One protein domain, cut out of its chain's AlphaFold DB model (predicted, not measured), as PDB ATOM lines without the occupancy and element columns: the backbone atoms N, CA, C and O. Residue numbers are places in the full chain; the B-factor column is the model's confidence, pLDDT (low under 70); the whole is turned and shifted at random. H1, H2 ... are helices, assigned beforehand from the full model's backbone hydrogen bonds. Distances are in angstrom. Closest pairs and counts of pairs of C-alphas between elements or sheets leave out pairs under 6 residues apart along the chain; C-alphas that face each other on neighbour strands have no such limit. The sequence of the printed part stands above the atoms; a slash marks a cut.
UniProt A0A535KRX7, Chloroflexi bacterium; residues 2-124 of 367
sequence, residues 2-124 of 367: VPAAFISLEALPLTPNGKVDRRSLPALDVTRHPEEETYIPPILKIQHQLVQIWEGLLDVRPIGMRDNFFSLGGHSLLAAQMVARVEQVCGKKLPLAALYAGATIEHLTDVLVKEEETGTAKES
ATOM      1  N   VAL A   2     -29.835  -4.422  29.928       45.53
ATOM      2  CA  VAL A   2     -30.102  -4.164  28.501       45.53
ATOM      3  C   VAL A   2     -28.869  -4.633  27.712       45.53
ATOM      4  O   VAL A   2     -27.770  -4.229  28.093       45.53
ATOM      5  N   PRO A   3     -29.000  -5.512  26.699       48.94
ATOM      6  CA  PRO A   3     -27.867  -5.987  25.899       48.94
ATOM      7  C   PRO A   3     -27.215  -4.865  25.080       48.94
ATOM      8  O   PRO A   3     -27.919  -4.014  24.543       48.94
ATOM      9  N   ALA A   4     -25.884  -4.889  24.958       48.56
ATOM     10  CA  ALA A   4     -25.120  -3.892  24.200       48.56
ATOM     11  C   ALA A   4     -25.210  -4.075  22.670       48.56
ATOM     12  O   ALA A   4     -24.982  -3.123  21.932       48.56
ATOM     13  N   ALA A   5     -25.567  -5.272  22.190       58.47
ATOM     14  CA  ALA A   5     -25.728  -5.571  20.769       58.47
ATOM     15  C   ALA A   5     -26.754  -6.691  20.540       58.47
ATOM     16  O   ALA A   5     -26.936  -7.568  21.390       58.47
ATOM     17  N   PHE A   6     -27.385  -6.674  19.365       73.88
ATOM     18  CA  PHE A   6     -28.258  -7.738  18.869       73.88
ATOM     19  C   PHE A   6     -27.737  -8.200  17.508       73.88
ATOM     20  O   PHE A   6     -27.592  -7.387  16.598       73.88
ATOM     21  N   ILE A   7     -27.463  -9.497  17.369       75.88
ATOM     22  CA  ILE A   7     -27.036 -10.113  16.110       75.88
ATOM     23  C   ILE A   7     -28.140 -11.069  15.680       75.88
ATOM     24  O   ILE A   7     -28.508 -11.970  16.435       75.88
ATOM     25  N   SER A   8     -28.680 -10.855  14.482       79.31
ATOM     26  CA  SER A   8     -29.649 -11.777  13.894       79.31
ATOM     27  C   SER A   8     -28.913 -12.978  13.310       79.31
ATOM     28  O   SER A   8     -27.971 -12.811  12.538       79.31
ATOM     29  N   LEU A   9     -29.345 -14.180  13.680       79.38
ATOM     30  CA  LEU A   9     -28.853 -15.440  13.130       79.38
ATOM     31  C   LEU A   9     -30.037 -16.183  12.518       79.38
ATOM     32  O   LEU A   9     -31.104 -16.233  13.127       79.38
ATOM     33  N   GLU A  10     -29.843 -16.801  11.354       82.88
ATOM     34  CA  GLU A  10     -30.869 -17.667  10.753       82.88
ATOM     35  C   GLU A  10     -31.140 -18.910  11.614       82.88
ATOM     36  O   GLU A  10     -32.279 -19.361  11.718       82.88
ATOM     37  N   ALA A  11     -30.108 -19.441  12.278       86.25
ATOM     38  CA  ALA A  11     -30.227 -20.541  13.229       86.25
ATOM     39  C   ALA A  11     -29.150 -20.455  14.319       86.25
ATOM     40  O   ALA A  11     -28.026 -20.010  14.078       86.25
ATOM     41  N   LEU A  12     -29.485 -20.909  15.531       88.44
ATOM     42  CA  LEU A  12     -28.510 -21.036  16.614       88.44
ATOM     43  C   LEU A  12     -27.591 -22.234  16.341       88.44
ATOM     44  O   LEU A  12     -28.101 -23.335  16.121       88.44
ATOM     45  N   PRO A  13     -26.259 -22.069  16.406       88.06
ATOM     46  CA  PRO A  13     -25.355 -23.195  16.259       88.06
ATOM     47  C   PRO A  13     -25.522 -24.150  17.444       88.06
ATOM     48  O   PRO A  13     -25.583 -23.730  18.604       88.06
ATOM     49  N   LEU A  14     -25.617 -25.445  17.149       92.12
ATOM     50  CA  LEU A  14     -25.802 -26.503  18.136       92.12
ATOM     51  C   LEU A  14     -24.584 -27.430  18.148       92.12
ATOM     52  O   LEU A  14     -24.036 -27.790  17.112       92.12
ATOM     53  N   THR A  15     -24.201 -27.869  19.339       87.50
ATOM     54  CA  THR A  15     -23.300 -29.004  19.551       87.50
ATOM     55  C   THR A  15     -23.945 -30.299  19.026       87.50
ATOM     56  O   THR A  15     -25.174 -30.372  18.939       87.50
ATOM     57  N   PRO A  16     -23.171 -31.376  18.790       86.50
ATOM     58  CA  PRO A  16     -23.712 -32.688  18.404       86.50
ATOM     59  C   PRO A  16     -24.778 -33.255  19.359       86.50
ATOM     60  O   PRO A  16     -25.582 -34.089  18.964       86.50
ATOM     61  N   ASN A  17     -24.815 -32.776  20.607       86.31
ATOM     62  CA  ASN A  17     -25.792 -33.162  21.626       86.31
ATOM     63  C   ASN A  17     -27.009 -32.213  21.698       86.31
ATOM     64  O   ASN A  17     -27.737 -32.225  22.691       86.31
ATOM     65  N   GLY A  18     -27.202 -31.330  20.713       83.31
ATOM     66  CA  GLY A  18     -28.366 -30.440  20.618       83.31
ATOM     67  C   GLY A  18     -28.366 -29.231  21.565       83.31
ATOM     68  O   GLY A  18     -29.373 -28.539  21.670       83.31
ATOM     69  N   LYS A  19     -27.259 -28.943  22.265       88.38
ATOM     70  CA  LYS A  19     -27.105 -27.724  23.090       88.38
ATOM     71  C   LYS A  19     -26.478 -26.592  22.283       88.38
ATOM     72  O   LYS A  19     -25.625 -26.884  21.458       88.38
ATOM     73  N   VAL A  20     -26.811 -25.330  22.574       86.88
ATOM     74  CA  VAL A  20     -26.216 -24.149  21.911       86.88
ATOM     75  C   VAL A  20     -24.693 -24.134  22.054       86.88
ATOM     76  O   VAL A  20     -24.168 -24.101  23.172       86.88
ATOM     77  N   ASP A  21     -23.994 -24.125  20.923       87.44
ATOM     78  CA  ASP A  21     -22.543 -23.997  20.865       87.44
ATOM     79  C   ASP A  21     -22.144 -22.516  20.872       87.44
ATOM     80  O   ASP A  21     -22.099 -21.821  19.855       87.44
ATOM     81  N   ARG A  22     -21.857 -22.016  22.077       84.38
ATOM     82  CA  ARG A  22     -21.478 -20.615  22.293       84.38
ATOM     83  C   ARG A  22     -20.141 -20.242  21.653       84.38
ATOM     84  O   ARG A  22     -19.914 -19.059  21.441       84.38
ATOM     85  N   ARG A  23     -19.255 -21.209  21.383       79.00
ATOM     86  CA  ARG A  23     -17.923 -20.930  20.817       79.00
ATOM     87  C   ARG A  23     -17.980 -20.656  19.321       79.00
ATOM     88  O   ARG A  23     -17.118 -19.961  18.805       79.00
ATOM     89  N   SER A  24     -18.998 -21.186  18.654       81.12
ATOM     90  CA  SER A  24     -19.267 -20.956  17.234       81.12
ATOM     91  C   SER A  24     -20.155 -19.739  16.957       81.12
ATOM     92  O   SER A  24     -20.497 -19.496  15.803       81.12
ATOM     93  N   LEU A  25     -20.566 -18.987  17.987       82.56
ATOM     94  CA  LEU A  25     -21.260 -17.720  17.764       82.56
ATOM     95  C   LEU A  25     -20.295 -16.723  17.101       82.56
ATOM     96  O   LEU A  25     -19.127 -16.680  17.498       82.56
ATOM     97  N   PRO A  26     -20.753 -15.921  16.122       75.75
ATOM     98  CA  PRO A  26     -19.907 -14.916  15.493       75.75
ATOM     99  C   PRO A  26     -19.324 -13.971  16.544       75.75
ATOM    100  O   PRO A  26     -20.049 -13.483  17.417       75.75
ATOM    101  N   ALA A  27     -18.022 -13.707  16.459       63.88
ATOM    102  CA  ALA A  27     -17.423 -12.630  17.229       63.88
ATOM    103  C   ALA A  27     -17.983 -11.291  16.722       63.88
ATOM    104  O   ALA A  27     -18.154 -11.107  15.517       63.88
ATOM    105  N   LEU A  28     -18.272 -10.362  17.638       61.56
ATOM    106  CA  LEU A  28     -18.484  -8.969  17.253       61.56
ATOM    107  C   LEU A  28     -17.157  -8.440  16.713       61.56
ATOM    108  O   LEU A  28     -16.192  -8.327  17.466       61.56
ATOM    109  N   ASP A  29     -17.108  -8.146  15.419       54.62
ATOM    110  CA  ASP A  29     -16.008  -7.389  14.844       54.62
ATOM    111  C   ASP A  29     -16.184  -5.926  15.273       54.62
ATOM    112  O   ASP A  29     -17.095  -5.236  14.816       54.62
ATOM    113  N   VAL A  30     -15.396  -5.490  16.259       55.41
ATOM    114  CA  VAL A  30     -15.492  -4.142  16.859       55.41
ATOM    115  C   VAL A  30     -14.560  -3.145  16.156       55.41
ATOM    116  O   VAL A  30     -14.420  -1.997  16.582       55.41
ATOM    117  N   THR A  31     -13.905  -3.563  15.069       47.97
ATOM    118  CA  THR A  31     -13.012  -2.717  14.280       47.97
ATOM    119  C   THR A  31     -13.826  -1.884  13.290       47.97
ATOM    120  O   THR A  31     -14.339  -2.389  12.296       47.97
ATOM    121  N   ARG A  32     -13.979  -0.584  13.568       50.56
ATOM    122  CA  ARG A  32     -14.800   0.314  12.744       50.56
ATOM    123  C   ARG A  32     -14.035   0.775  11.503       50.56
ATOM    124  O   ARG A  32     -12.941   1.332  11.609       50.56
ATOM    125  N   HIS A  33     -14.636   0.605  10.328       49.97
ATOM    126  CA  HIS A  33     -14.128   1.188   9.089       49.97
ATOM    127  C   HIS A  33     -14.497   2.688   9.012       49.97
ATOM    128  O   HIS A  33     -15.638   3.042   9.307       49.97
ATOM    129  N   PRO A  34     -13.579   3.588   8.602       47.19
ATOM    130  CA  PRO A  34     -13.808   5.043   8.587       47.19
ATOM    131  C   PRO A  34     -14.943   5.552   7.679       47.19
ATOM    132  O   PRO A  34     -15.217   6.749   7.685       47.19
ATOM    133  N   GLU A  35     -15.563   4.686   6.871       45.75
ATOM    134  CA  GLU A  35     -16.524   5.057   5.821       45.75
ATOM    135  C   GLU A  35     -17.993   5.095   6.290       45.75
ATOM    136  O   GLU A  35     -18.880   5.431   5.510       45.75
ATOM    137  N   GLU A  36     -18.278   4.817   7.566       52.16
ATOM    138  CA  GLU A  36     -19.617   5.018   8.128       52.16
ATOM    139  C   GLU A  36     -19.875   6.505   8.431       52.16
ATOM    140  O   GLU A  36     -19.134   7.136   9.187       52.16
ATOM    141  N   GLU A  37     -20.972   7.050   7.893       47.31
ATOM    142  CA  GLU A  37     -21.399   8.468   7.884       47.31
ATOM    143  C   GLU A  37     -21.528   9.171   9.263       47.31
ATOM    144  O   GLU A  37     -22.028  10.291   9.353       47.31
ATOM    145  N   THR A  38     -21.097   8.553  10.367       58.00
ATOM    146  CA  THR A  38     -21.265   9.058  11.743       58.00
ATOM    147  C   THR A  38     -19.951   9.325  12.491       58.00
ATOM    148  O   THR A  38     -19.988   9.778  13.636       58.00
ATOM    149  N   TYR A  39     -18.781   9.078  11.888       69.75
ATOM    150  CA  TYR A  39     -17.505   9.380  12.543       69.75
ATOM    151  C   TYR A  39     -17.233  10.893  12.580       69.75
ATOM    152  O   TYR A  39     -16.921  11.521  11.569       69.75
ATOM    153  N   ILE A  40     -17.326  11.480  13.776       73.75
ATOM    154  CA  ILE A  40     -16.953  12.875  14.039       73.75
ATOM    155  C   ILE A  40     -15.648  12.878  14.841       73.75
ATOM    156  O   ILE A  40     -15.653  12.396  15.977       73.75
ATOM    157  N   PRO A  41     -14.538  13.410  14.305       69.44
ATOM    158  CA  PRO A  41     -13.263  13.400  15.009       69.44
ATOM    159  C   PRO A  41     -13.243  14.413  16.168       69.44
ATOM    160  O   PRO A  41     -13.905  15.452  16.086       69.44
ATOM    161  N   PRO A  42     -12.459  14.156  17.232       66.31
ATOM    162  CA  PRO A  42     -12.193  15.147  18.271       66.31
ATOM    163  C   PRO A  42     -11.511  16.394  17.688       66.31
ATOM    164  O   PRO A  42     -10.655  16.299  16.809       66.31
ATOM    165  N   ILE A  43     -11.902  17.564  18.194       56.53
ATOM    166  CA  ILE A  43     -11.449  18.890  17.734       56.53
ATOM    167  C   ILE A  43     -10.812  19.713  18.864       56.53
ATOM    168  O   ILE A  43      -9.919  20.526  18.622       56.53
ATOM    169  N   LEU A  44     -11.239  19.490  20.109       62.91
ATOM    170  CA  LEU A  44     -10.708  20.119  21.314       62.91
ATOM    171  C   LEU A  44      -9.724  19.188  22.017       62.91
ATOM    172  O   LEU A  44      -9.869  17.965  22.012       62.91
ATOM    173  N   LYS A  45      -8.749  19.768  22.719       63.25
ATOM    174  CA  LYS A  45      -7.744  18.991  23.456       63.25
ATOM    175  C   LYS A  45      -8.366  18.040  24.485       63.25
ATOM    176  O   LYS A  45      -7.966  16.882  24.548       63.25
ATOM    177  N   ILE A  46      -9.370  18.503  25.230       76.06
ATOM    178  CA  ILE A  46     -10.091  17.671  26.201       76.06
ATOM    179  C   ILE A  46     -10.816  16.498  25.526       76.06
ATOM    180  O   ILE A  46     -10.808  15.392  26.052       76.06
ATOM    181  N   GLN A  47     -11.350  16.693  24.317       80.69
ATOM    182  CA  GLN A  47     -11.984  15.621  23.548       80.69
ATOM    183  C   GLN A  47     -10.950  14.590  23.097       80.69
ATOM    184  O   GLN A  47     -11.189  13.399  23.246       80.69
ATOM    185  N   HIS A  48      -9.775  15.022  22.625       76.19
ATOM    186  CA  HIS A  48      -8.679  14.103  22.301       76.19
ATOM    187  C   HIS A  48      -8.239  13.278  23.516       76.19
ATOM    188  O   HIS A  48      -7.979  12.086  23.380       76.19
ATOM    189  N   GLN A  49      -8.176  13.887  24.702       78.00
ATOM    190  CA  GLN A  49      -7.829  13.178  25.936       78.00
ATOM    191  C   GLN A  49      -8.903  12.163  26.325       78.00
ATOM    192  O   GLN A  49      -8.575  11.027  26.657       78.00
ATOM    193  N   LEU A  50     -10.179  12.545  26.249       88.31
ATOM    194  CA  LEU A  50     -11.290  11.635  26.515       88.31
ATOM    195  C   LEU A  50     -11.300  10.464  25.522       88.31
ATOM    196  O   LEU A  50     -11.416   9.325  25.959       88.31
ATOM    197  N   VAL A  51     -11.085  10.725  24.228       86.19
ATOM    198  CA  VAL A  51     -10.969   9.683  23.194       86.19
ATOM    199  C   VAL A  51      -9.815   8.739  23.519       86.19
ATOM    200  O   VAL A  51     -10.037   7.541  23.599       86.19
ATOM    201  N   GLN A  52      -8.620   9.245  23.828       85.12
ATOM    202  CA  GLN A  52      -7.477   8.392  24.188       85.12
ATOM    203  C   GLN A  52      -7.733   7.532  25.433       85.12
ATOM    204  O   GLN A  52      -7.324   6.373  25.484       85.12
ATOM    205  N   ILE A  53      -8.401   8.090  26.447       87.31
ATOM    206  CA  ILE A  53      -8.790   7.344  27.650       87.31
ATOM    207  C   ILE A  53      -9.780   6.239  27.279       87.31
ATOM    208  O   ILE A  53      -9.636   5.112  27.746       87.31
ATOM    209  N   TRP A  54     -10.764   6.541  26.436       90.94
ATOM    210  CA  TRP A  54     -11.775   5.579  26.013       90.94
ATOM    211  C   TRP A  54     -11.194   4.478  25.133       90.94
ATOM    212  O   TRP A  54     -11.431   3.311  25.414       90.94
ATOM    213  N   GLU A  55     -10.376   4.820  24.141       86.88
ATOM    214  CA  GLU A  55      -9.701   3.851  23.271       86.88
ATOM    215  C   GLU A  55      -8.778   2.928  24.079       86.88
ATOM    216  O   GLU A  55      -8.658   1.749  23.768       86.88
ATOM    217  N   GLY A  56      -8.145   3.440  25.140       84.25
ATOM    218  CA  GLY A  56      -7.316   2.637  26.041       84.25
ATOM    219  C   GLY A  56      -8.099   1.739  27.005       84.25
ATOM    220  O   GLY A  56      -7.551   0.746  27.473       84.25
ATOM    221  N   LEU A  57      -9.352   2.079  27.325       86.44
ATOM    222  CA  LEU A  57     -10.200   1.308  28.245       86.44
ATOM    223  C   LEU A  57     -11.106   0.304  27.528       86.44
ATOM    224  O   LEU A  57     -11.402  -0.748  28.086       86.44
ATOM    225  N   LEU A  58     -11.577   0.657  26.333       82.75
ATOM    226  CA  LEU A  58     -12.534  -0.124  25.550       82.75
ATOM    227  C   LEU A  58     -11.848  -0.982  24.481       82.75
ATOM    228  O   LEU A  58     -12.476  -1.897  23.967       82.75
ATOM    229  N   ASP A  59     -10.587  -0.683  24.146       84.94
ATOM    230  CA  ASP A  59      -9.830  -1.308  23.049       84.94
ATOM    231  C   ASP A  59     -10.536  -1.209  21.680       84.94
ATOM    232  O   ASP A  59     -10.340  -2.018  20.778       84.94
ATOM    233  N   VAL A  60     -11.369  -0.176  21.514       82.12
ATOM    234  CA  VAL A  60     -12.068   0.147  20.264       82.12
ATOM    235  C   VAL A  60     -11.386   1.335  19.611       82.12
ATOM    236  O   VAL A  60     -11.126   2.331  20.284       82.12
ATOM    237  N   ARG A  61     -11.113   1.249  18.304       80.56
ATOM    238  CA  ARG A  61     -10.564   2.352  17.504       80.56
ATOM    239  C   ARG A  61     -11.130   2.340  16.079       80.56
ATOM    240  O   ARG A  61     -11.252   1.257  15.507       80.56
ATOM    241  N   PRO A  62     -11.383   3.512  15.470       77.25
ATOM    242  CA  PRO A  62     -11.373   4.852  16.076       77.25
ATOM    243  C   PRO A  62     -12.671   5.162  16.849       77.25
ATOM    244  O   PRO A  62     -13.747   4.731  16.437       77.25
ATOM    245  N   ILE A  63     -12.585   5.952  17.931       82.50
ATOM    246  CA  ILE A  63     -13.766   6.457  18.667       82.50
ATOM    247  C   ILE A  63     -14.105   7.889  18.227       82.50
ATOM    248  O   ILE A  63     -13.290   8.807  18.330       82.50
ATOM    249  N   GLY A  64     -15.332   8.085  17.749       81.19
ATOM    250  CA  GLY A  64     -15.905   9.374  17.367       81.19
ATOM    251  C   GLY A  64     -16.571  10.118  18.530       81.19
ATOM    252  O   GLY A  64     -16.959   9.544  19.545       81.19
ATOM    253  N   MET A  65     -16.760  11.430  18.373       81.94
ATOM    254  CA  MET A  65     -17.260  12.307  19.443       81.94
ATOM    255  C   MET A  65     -18.666  11.969  19.952       81.94
ATOM    256  O   MET A  65     -18.990  12.244  21.111       81.94
ATOM    257  N   ARG A  66     -19.502  11.400  19.079       81.38
ATOM    258  CA  ARG A  66     -20.893  11.029  19.369       81.38
ATOM    259  C   ARG A  66     -21.064   9.545  19.679       81.38
ATOM    260  O   ARG A  66     -22.188   9.111  19.921       81.38
ATOM    261  N   ASP A  67     -19.972   8.784  19.706       80.62
ATOM    262  CA  ASP A  67     -20.040   7.378  20.070       80.62
ATOM    263  C   ASP A  67     -20.395   7.240  21.551       80.62
ATOM    264  O   ASP A  67     -19.939   8.006  22.408       80.62
ATOM    265  N   ASN A  68     -21.261   6.271  21.846       81.56
ATOM    266  CA  ASN A  68     -21.769   6.058  23.189       81.56
ATOM    267  C   ASN A  68     -20.908   5.040  23.950       81.56
ATOM    268  O   ASN A  68     -20.763   3.905  23.505       81.56
ATOM    269  N   PHE A  69     -20.409   5.415  25.131       77.62
ATOM    270  CA  PHE A  69     -19.541   4.587  25.979       77.62
ATOM    271  C   PHE A  69     -20.100   3.180  26.219       77.62
ATOM    272  O   PHE A  69     -19.364   2.200  26.149       77.62
ATOM    273  N   PHE A  70     -21.400   3.072  26.505       70.94
ATOM    274  CA  PHE A  70     -22.042   1.798  26.833       70.94
ATOM    275  C   PHE A  70     -22.315   0.959  25.583       70.94
ATOM    276  O   PHE A  70     -22.183  -0.263  25.627       70.94
ATOM    277  N   SER A  71     -22.633   1.605  24.458       74.00
ATOM    278  CA  SER A  71     -22.766   0.922  23.166       74.00
ATOM    279  C   SER A  71     -21.434   0.355  22.671       74.00
ATOM    280  O   SER A  71     -21.423  -0.676  22.010       74.00
ATOM    281  N   LEU A  72     -20.313   0.984  23.037       77.25
ATOM    282  CA  LEU A  72     -18.957   0.510  22.746       77.25
ATOM    283  C   LEU A  72     -18.453  -0.575  23.724       77.25
ATOM    284  O   LEU A  72     -17.274  -0.910  23.714       77.25
ATOM    285  N   GLY A  73     -19.317  -1.121  24.588       70.94
ATOM    286  CA  GLY A  73     -18.953  -2.179  25.541       70.94
ATOM    287  C   GLY A  73     -18.525  -1.687  26.927       70.94
ATOM    288  O   GLY A  73     -18.153  -2.491  27.783       70.94
ATOM    289  N   GLY A  74     -18.617  -0.382  27.195       72.56
ATOM    290  CA  GLY A  74     -18.396   0.179  28.522       72.56
ATOM    291  C   GLY A  74     -19.413  -0.328  29.547       72.56
ATOM    292  O   GLY A  74     -20.596  -0.500  29.263       72.56
ATOM    293  N   HIS A  75     -18.966  -0.545  30.782       70.12
ATOM    294  CA  HIS A  75     -19.812  -0.946  31.911       70.12
ATOM    295  C   HIS A  75     -19.378  -0.234  33.197       70.12
ATOM    296  O   HIS A  75     -18.376   0.474  33.214       70.12
ATOM    297  N   SER A  76     -20.113  -0.408  34.300       57.16
ATOM    298  CA  SER A  76     -19.939   0.394  35.526       57.16
ATOM    299  C   SER A  76     -18.523   0.369  36.125       57.16
ATOM    300  O   SER A  76     -18.071   1.379  36.657       57.16
ATOM    301  N   LEU A  77     -17.796  -0.749  36.008       69.44
ATOM    302  CA  LEU A  77     -16.389  -0.829  36.423       69.44
ATOM    303  C   LEU A  77     -15.471   0.004  35.511       69.44
ATOM    304  O   LEU A  77     -14.668   0.782  36.020       69.44
ATOM    305  N   LEU A  78     -15.623  -0.100  34.186       75.38
ATOM    306  CA  LEU A  78     -14.873   0.724  33.229       75.38
ATOM    307  C   LEU A  78     -15.237   2.207  33.356       75.38
ATOM    308  O   LEU A  78     -14.371   3.061  33.233       75.38
ATOM    309  N   ALA A  79     -16.491   2.524  33.674       68.81
ATOM    310  CA  ALA A  79     -16.941   3.881  33.964       68.81
ATOM    311  C   ALA A  79     -16.238   4.474  35.196       68.81
ATOM    312  O   ALA A  79     -15.763   5.606  35.146       68.81
ATOM    313  N   ALA A  80     -16.129   3.709  36.288       68.69
ATOM    314  CA  ALA A  80     -15.410   4.144  37.485       68.69
ATOM    315  C   ALA A  80     -13.908   4.344  37.211       68.69
ATOM    316  O   ALA A  80     -13.327   5.343  37.637       68.69
ATOM    317  N   GLN A  81     -13.293   3.436  36.444       76.88
ATOM    318  CA  GLN A  81     -11.900   3.568  36.004       76.88
ATOM    319  C   GLN A  81     -11.702   4.778  35.082       76.88
ATOM    320  O   GLN A  81     -10.725   5.508  35.237       76.88
ATOM    321  N   MET A  82     -12.645   5.032  34.172       86.50
ATOM    322  CA  MET A  82     -12.643   6.189  33.280       86.50
ATOM    323  C   MET A  82     -12.711   7.489  34.074       86.50
ATOM    324  O   MET A  82     -11.857   8.341  33.869       86.50
ATOM    325  N   VAL A  83     -13.642   7.624  35.024       80.06
ATOM    326  CA  VAL A  83     -13.751   8.825  35.873       80.06
ATOM    327  C   VAL A  83     -12.447   9.087  36.629       80.06
ATOM    328  O   VAL A  83     -11.932  10.203  36.587       80.06
ATOM    329  N   ALA A  84     -11.860   8.056  37.244       75.19
ATOM    330  CA  ALA A  84     -10.573   8.181  37.928       75.19
ATOM    331  C   ALA A  84      -9.442   8.570  36.960       75.19
ATOM    332  O   ALA A  84      -8.565   9.366  37.298       75.19
ATOM    333  N   ARG A  85      -9.455   8.041  35.731       80.06
ATOM    334  CA  ARG A  85      -8.453   8.361  34.714       80.06
ATOM    335  C   ARG A  85      -8.623   9.768  34.154       80.06
ATOM    336  O   ARG A  85      -7.620  10.428  33.906       80.06
ATOM    337  N   VAL A  86      -9.855  10.243  34.003       82.75
ATOM    338  CA  VAL A  86     -10.167  11.630  33.640       82.75
ATOM    339  C   VAL A  86      -9.679  12.579  34.728       82.75
ATOM    340  O   VAL A  86      -9.020  13.561  34.407       82.75
ATOM    341  N   GLU A  87      -9.880  12.255  36.004       77.56
ATOM    342  CA  GLU A  87      -9.321  13.049  37.103       77.56
ATOM    343  C   GLU A  87      -7.783  13.073  37.060       77.56
ATOM    344  O   GLU A  87      -7.179  14.139  37.151       77.56
ATOM    345  N   GLN A  88      -7.134  11.932  36.811       71.12
ATOM    346  CA  GLN A  88      -5.670  11.846  36.708       71.12
ATOM    347  C   GLN A  88      -5.072  12.557  35.482       71.12
ATOM    348  O   GLN A  88      -3.979  13.116  35.563       71.12
ATOM    349  N   VAL A  89      -5.729  12.470  34.322       66.62
ATOM    350  CA  VAL A  89      -5.193  12.938  33.030       66.62
ATOM    351  C   VAL A  89      -5.623  14.370  32.729       66.62
ATOM    352  O   VAL A  89      -4.839  15.143  32.176       66.62
ATOM    353  N   CYS A  90      -6.855  14.722  33.087       68.94
ATOM    354  CA  CYS A  90      -7.456  16.019  32.802       68.94
ATOM    355  C   CYS A  90      -7.472  16.940  34.030       68.94
ATOM    356  O   CYS A  90      -7.748  18.124  33.870       68.94
ATOM    357  N   GLY A  91      -7.193  16.432  35.239       61.84
ATOM    358  CA  GLY A  91      -7.199  17.228  36.475       61.84
ATOM    359  C   GLY A  91      -8.592  17.697  36.905       61.84
ATOM    360  O   GLY A  91      -8.710  18.553  37.776       61.84
ATOM    361  N   LYS A  92      -9.646  17.166  36.276       72.00
ATOM    362  CA  LYS A  92     -11.041  17.552  36.497       72.00
ATOM    363  C   LYS A  92     -11.823  16.367  37.039       72.00
ATOM    364  O   LYS A  92     -11.702  15.253  36.525       72.00
ATOM    365  N   LYS A  93     -12.648  16.609  38.054       73.69
ATOM    366  CA  LYS A  93     -13.546  15.586  38.592       73.69
ATOM    367  C   LYS A  93     -14.725  15.444  37.653       73.69
ATOM    368  O   LYS A  93     -15.517  16.358  37.540       73.69
ATOM    369  N   LEU A  94     -14.850  14.300  36.996       79.50
ATOM    370  CA  LEU A  94     -16.041  14.006  36.212       79.50
ATOM    371  C   LEU A  94     -17.088  13.347  37.120       79.50
ATOM    372  O   LEU A  94     -16.851  12.225  37.579       79.50
ATOM    373  N   PRO A  95     -18.252  13.968  37.384       74.00
ATOM    374  CA  PRO A  95     -19.293  13.309  38.155       74.00
ATOM    375  C   PRO A  95     -19.755  12.046  37.429       74.00
ATOM    376  O   PRO A  95     -20.125  12.095  36.258       74.00
ATOM    377  N   LEU A  96     -19.808  10.908  38.122       69.19
ATOM    378  CA  LEU A  96     -20.268   9.657  37.507       69.19
ATOM    379  C   LEU A  96     -21.704   9.779  36.958       69.19
ATOM    380  O   LEU A  96     -22.039   9.175  35.943       69.19
ATOM    381  N   ALA A  97     -22.536  10.616  37.584       62.78
ATOM    382  CA  ALA A  97     -23.877  10.943  37.103       62.78
ATOM    383  C   ALA A  97     -23.880  11.585  35.700       62.78
ATOM    384  O   ALA A  97     -24.807  11.341  34.932       62.78
ATOM    385  N   ALA A  98     -22.841  12.348  35.341       68.88
ATOM    386  CA  ALA A  98     -22.708  12.963  34.020       68.88
ATOM    387  C   ALA A  98     -22.532  11.914  32.916       68.88
ATOM    388  O   ALA A  98     -23.130  12.028  31.850       68.88
ATOM    389  N   LEU A  99     -21.789  10.837  33.196       68.94
ATOM    390  CA  LEU A  99     -21.648   9.726  32.256       68.94
ATOM    391  C   LEU A  99     -22.985   9.030  31.985       68.94
ATOM    392  O   LEU A  99     -23.271   8.679  30.846       68.94
ATOM    393  N   TYR A 100     -23.818   8.846  33.009       61.09
ATOM    394  CA  TYR A 100     -25.139   8.236  32.835       61.09
ATOM    395  C   TYR A 100     -26.161   9.185  32.188       61.09
ATOM    396  O   TYR A 100     -27.092   8.711  31.542       61.09
ATOM    397  N   ALA A 101     -25.988  10.502  32.333       62.16
ATOM    398  CA  ALA A 101     -26.835  11.509  31.693       62.16
ATOM    399  C   ALA A 101     -26.553  11.650  30.186       62.16
ATOM    400  O   ALA A 101     -27.474  11.894  29.407       62.16
ATOM    401  N   GLY A 102     -25.300  11.460  29.774       67.50
ATOM    402  CA  GLY A 102     -24.899  11.448  28.373       67.50
ATOM    403  C   GLY A 102     -23.527  10.809  28.206       67.50
ATOM    404  O   GLY A 102     -22.492  11.416  28.463       67.50
ATOM    405  N   ALA A 103     -23.509   9.562  27.748       80.19
ATOM    406  CA  ALA A 103     -22.284   8.781  27.664       80.19
ATOM    407  C   ALA A 103     -21.546   9.009  26.339       80.19
ATOM    408  O   ALA A 103     -21.238   8.040  25.661       80.19
ATOM    409  N   THR A 104     -21.302  10.260  25.940       85.75
ATOM    410  CA  THR A 104     -20.553  10.618  24.718       85.75
ATOM    411  C   THR A 104     -19.405  11.568  25.044       85.75
ATOM    412  O   THR A 104     -19.478  12.328  26.012       85.75
ATOM    413  N   ILE A 105     -18.348  11.565  24.228       86.06
ATOM    414  CA  ILE A 105     -17.207  12.482  24.393       86.06
ATOM    415  C   ILE A 105     -17.675  13.944  24.358       86.06
ATOM    416  O   ILE A 105     -17.211  14.760  25.155       86.06
ATOM    417  N   GLU A 106     -18.617  14.261  23.468       82.62
ATOM    418  CA  GLU A 106     -19.257  15.578  23.348       82.62
ATOM    419  C   GLU A 106     -19.929  16.006  24.664       82.62
ATOM    420  O   GLU A 106     -19.615  17.066  25.206       82.62
ATOM    421  N   HIS A 107     -20.778  15.153  25.248       79.44
ATOM    422  CA  HIS A 107     -21.483  15.467  26.493       79.44
ATOM    423  C   HIS A 107     -20.540  15.589  27.694       79.44
ATOM    424  O   HIS A 107     -20.660  16.518  28.493       79.44
ATOM    425  N   LEU A 108     -19.586  14.665  27.826       85.44
ATOM    426  CA  LEU A 108     -18.614  14.710  28.916       85.44
ATOM    427  C   LEU A 108     -17.741  15.964  28.832       85.44
ATOM    428  O   LEU A 108     -17.435  16.571  29.856       85.44
ATOM    429  N   THR A 109     -17.380  16.379  27.617       83.81
ATOM    430  CA  THR A 109     -16.660  17.634  27.388       83.81
ATOM    431  C   THR A 109     -17.470  18.825  27.883       83.81
ATOM    432  O   THR A 109     -16.945  19.637  28.640       83.81
ATOM    433  N   ASP A 110     -18.753  18.902  27.529       80.00
ATOM    434  CA  ASP A 110     -19.638  19.982  27.970       80.00
ATOM    435  C   ASP A 110     -19.733  20.080  29.493       80.00
ATOM    436  O   ASP A 110     -19.743  21.182  30.039       80.00
ATOM    437  N   VAL A 111     -19.794  18.949  30.197       78.69
ATOM    438  CA  VAL A 111     -19.847  18.933  31.666       78.69
ATOM    439  C   VAL A 111     -18.529  19.423  32.266       78.69
ATOM    440  O   VAL A 111     -18.538  20.281  33.145       78.69
ATOM    441  N   LEU A 112     -17.399  18.950  31.738       78.75
ATOM    442  CA  LEU A 112     -16.064  19.332  32.207       78.75
ATOM    443  C   LEU A 112     -15.695  20.788  31.889       78.75
ATOM    444  O   LEU A 112     -14.826  21.362  32.545       78.75
ATOM    445  N   VAL A 113     -16.314  21.378  30.867       72.19
ATOM    446  CA  VAL A 113     -16.163  22.798  30.520       72.19
ATOM    447  C   VAL A 113     -17.148  23.659  31.321       72.19
ATOM    448  O   VAL A 113     -16.777  24.727  31.794       72.19
ATOM    449  N   LYS A 114     -18.380  23.196  31.567       59.75
ATOM    450  CA  LYS A 114     -19.357  23.929  32.395       59.75
ATOM    451  C   LYS A 114     -18.960  24.001  33.865       59.75
ATOM    452  O   LYS A 114     -19.165  25.043  34.475       59.75
ATOM    453  N   GLU A 115     -18.353  22.958  34.429       53.59
ATOM    454  CA  GLU A 115     -17.786  23.033  35.785       53.59
ATOM    455  C   GLU A 115     -16.650  24.063  35.892       53.59
ATOM    456  O   GLU A 115     -16.423  24.624  36.959       53.59
ATOM    457  N   GLU A 116     -15.981  24.386  34.785       50.78
ATOM    458  CA  GLU A 116     -15.003  25.475  34.709       50.78
ATOM    459  C   GLU A 116     -15.696  26.845  34.843       50.78
ATOM    460  O   GLU A 116     -15.221  27.715  35.576       50.78
ATOM    461  N   GLU A 117     -16.876  26.989  34.223       42.72
ATOM    462  CA  GLU A 117     -17.722  28.190  34.276       42.72
ATOM    463  C   GLU A 117     -18.495  28.343  35.600       42.72
ATOM    464  O   GLU A 117     -18.766  29.471  36.009       42.72
ATOM    465  N   THR A 118     -18.846  27.254  36.297       39.38
ATOM    466  CA  THR A 118     -19.619  27.309  37.559       39.38
ATOM    467  C   THR A 118     -18.807  27.028  38.825       39.38
ATOM    468  O   THR A 118     -19.250  27.398  39.907       39.38
ATOM    469  N   GLY A 119     -17.642  26.385  38.723       38.56
ATOM    470  CA  GLY A 119     -16.839  25.923  39.865       38.56
ATOM    471  C   GLY A 119     -15.571  26.730  40.144       38.56
ATOM    472  O   GLY A 119     -14.946  26.524  41.179       38.56
ATOM    473  N   THR A 120     -15.181  27.661  39.263       37.12
ATOM    474  CA  THR A 120     -14.042  28.566  39.531       37.12
ATOM    475  C   THR A 120     -14.242  30.023  39.102       37.12
ATOM    476  O   THR A 120     -13.337  30.844  39.263       37.12
ATOM    477  N   ALA A 121     -15.427  30.388  38.615       38.47
ATOM    478  CA  ALA A 121     -15.765  31.768  38.293       38.47
ATOM    479  C   ALA A 121     -16.404  32.465  39.508       38.47
ATOM    480  O   ALA A 121     -17.612  32.342  39.699       38.47
ATOM    481  N   LYS A 122     -15.589  33.187  40.306       36.31
ATOM    482  CA  LYS A 122     -15.902  34.460  41.024       36.31
ATOM    483  C   LYS A 122     -15.196  34.707  42.368       36.31
ATOM    484  O   LYS A 122     -15.491  35.723  42.986       36.31
ATOM    485  N   GLU A 123     -14.268  33.879  42.843       39.44
ATOM    486  CA  GLU A 123     -13.679  34.150  44.178       39.44
ATOM    487  C   GLU A 123     -12.459  35.084  44.179       39.44
ATOM    488  O   GLU A 123     -12.172  35.717  45.190       39.44
ATOM    489  N   SER A 124     -11.799  35.288  43.038       44.62
ATOM    490  CA  SER A 124     -10.801  36.347  42.873       44.62
ATOM    491  C   SER A 124     -11.275  37.254  41.753       44.62
ATOM    492  O   SER A 124     -11.288  36.843  40.600       44.62
TER     493      SER A 124
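This is residues 2 to 124 of the 367 residues of a protein of Chloroflexi bacterium (UniProt A0A535KRX7). Four helices make a small head, with the hairpin of H1 and H2 on one side and H4 starting by the first half of H1 and pointing away; the short H3 packs on H2. From the head a long arm without named elements, residues 2 to 44, reaches out to Pro 16 and folds back, while residues 117 to 124 stick out at the opposite end. The printed part has 123 residues, with H1, H2, H3 and H4 in that order and no named strand; it is all helix by class, though under half of the residues, 50, are in named elements. It is loose, with a radius of gyration of the C-alphas of 18.5 A, and spans 74 by 30 by 21 A.

H2, residues 76 to 90, measures 20.2 A from C-alpha 76 at (-19.939, 0.394, 35.526). H4, residues 105 to 119, measures 20.5 A and ends at C-alpha 119, (-16.839, 25.923, 39.865). H1, residues 45 to 58, measures 19.8 A from C-alpha 45 at (-7.744, 18.991, 23.456). H3 is residues 96 to 101, 9.0 A.

H2 touches H1, a helical hairpin running opposite ways at a steep tilt of 36 degrees, only just past shallow; their closest C-alphas, of Leu 57 and Leu 78, are 6.9 A apart. With residues 79 to 83 alone, H2 touches H3, closest at the C-alphas of Val 83 and Leu 96, 6.8 A. H3 and H4 only just touch, with 3 pairs of C-alphas within 8 A, closest at Leu 99 and Leu 108, 6.7 A. H4 touches H1 at a steep tilt of 51 degrees, residues 105 to 109 with 46 to 51, closest at the C-alphas of Gln 47 and Ile 105, 6.2 A. H2 and H4 are apart, as are H1 and H3. Every O i to N i+4 pair is within hydrogen-bond range in H1, H2 and H3, and 10 of 11 in H4.

The C-alphas farthest apart, of Pro 16 and Ser 124, are 74.4 A apart. The printed part has no cut. The link from H1 to H2 is long, with 17 residues. The mean pLDDT of the printed part is 71.3, and 47 residues are under 70, among them 27 to 39 and 114 to 124.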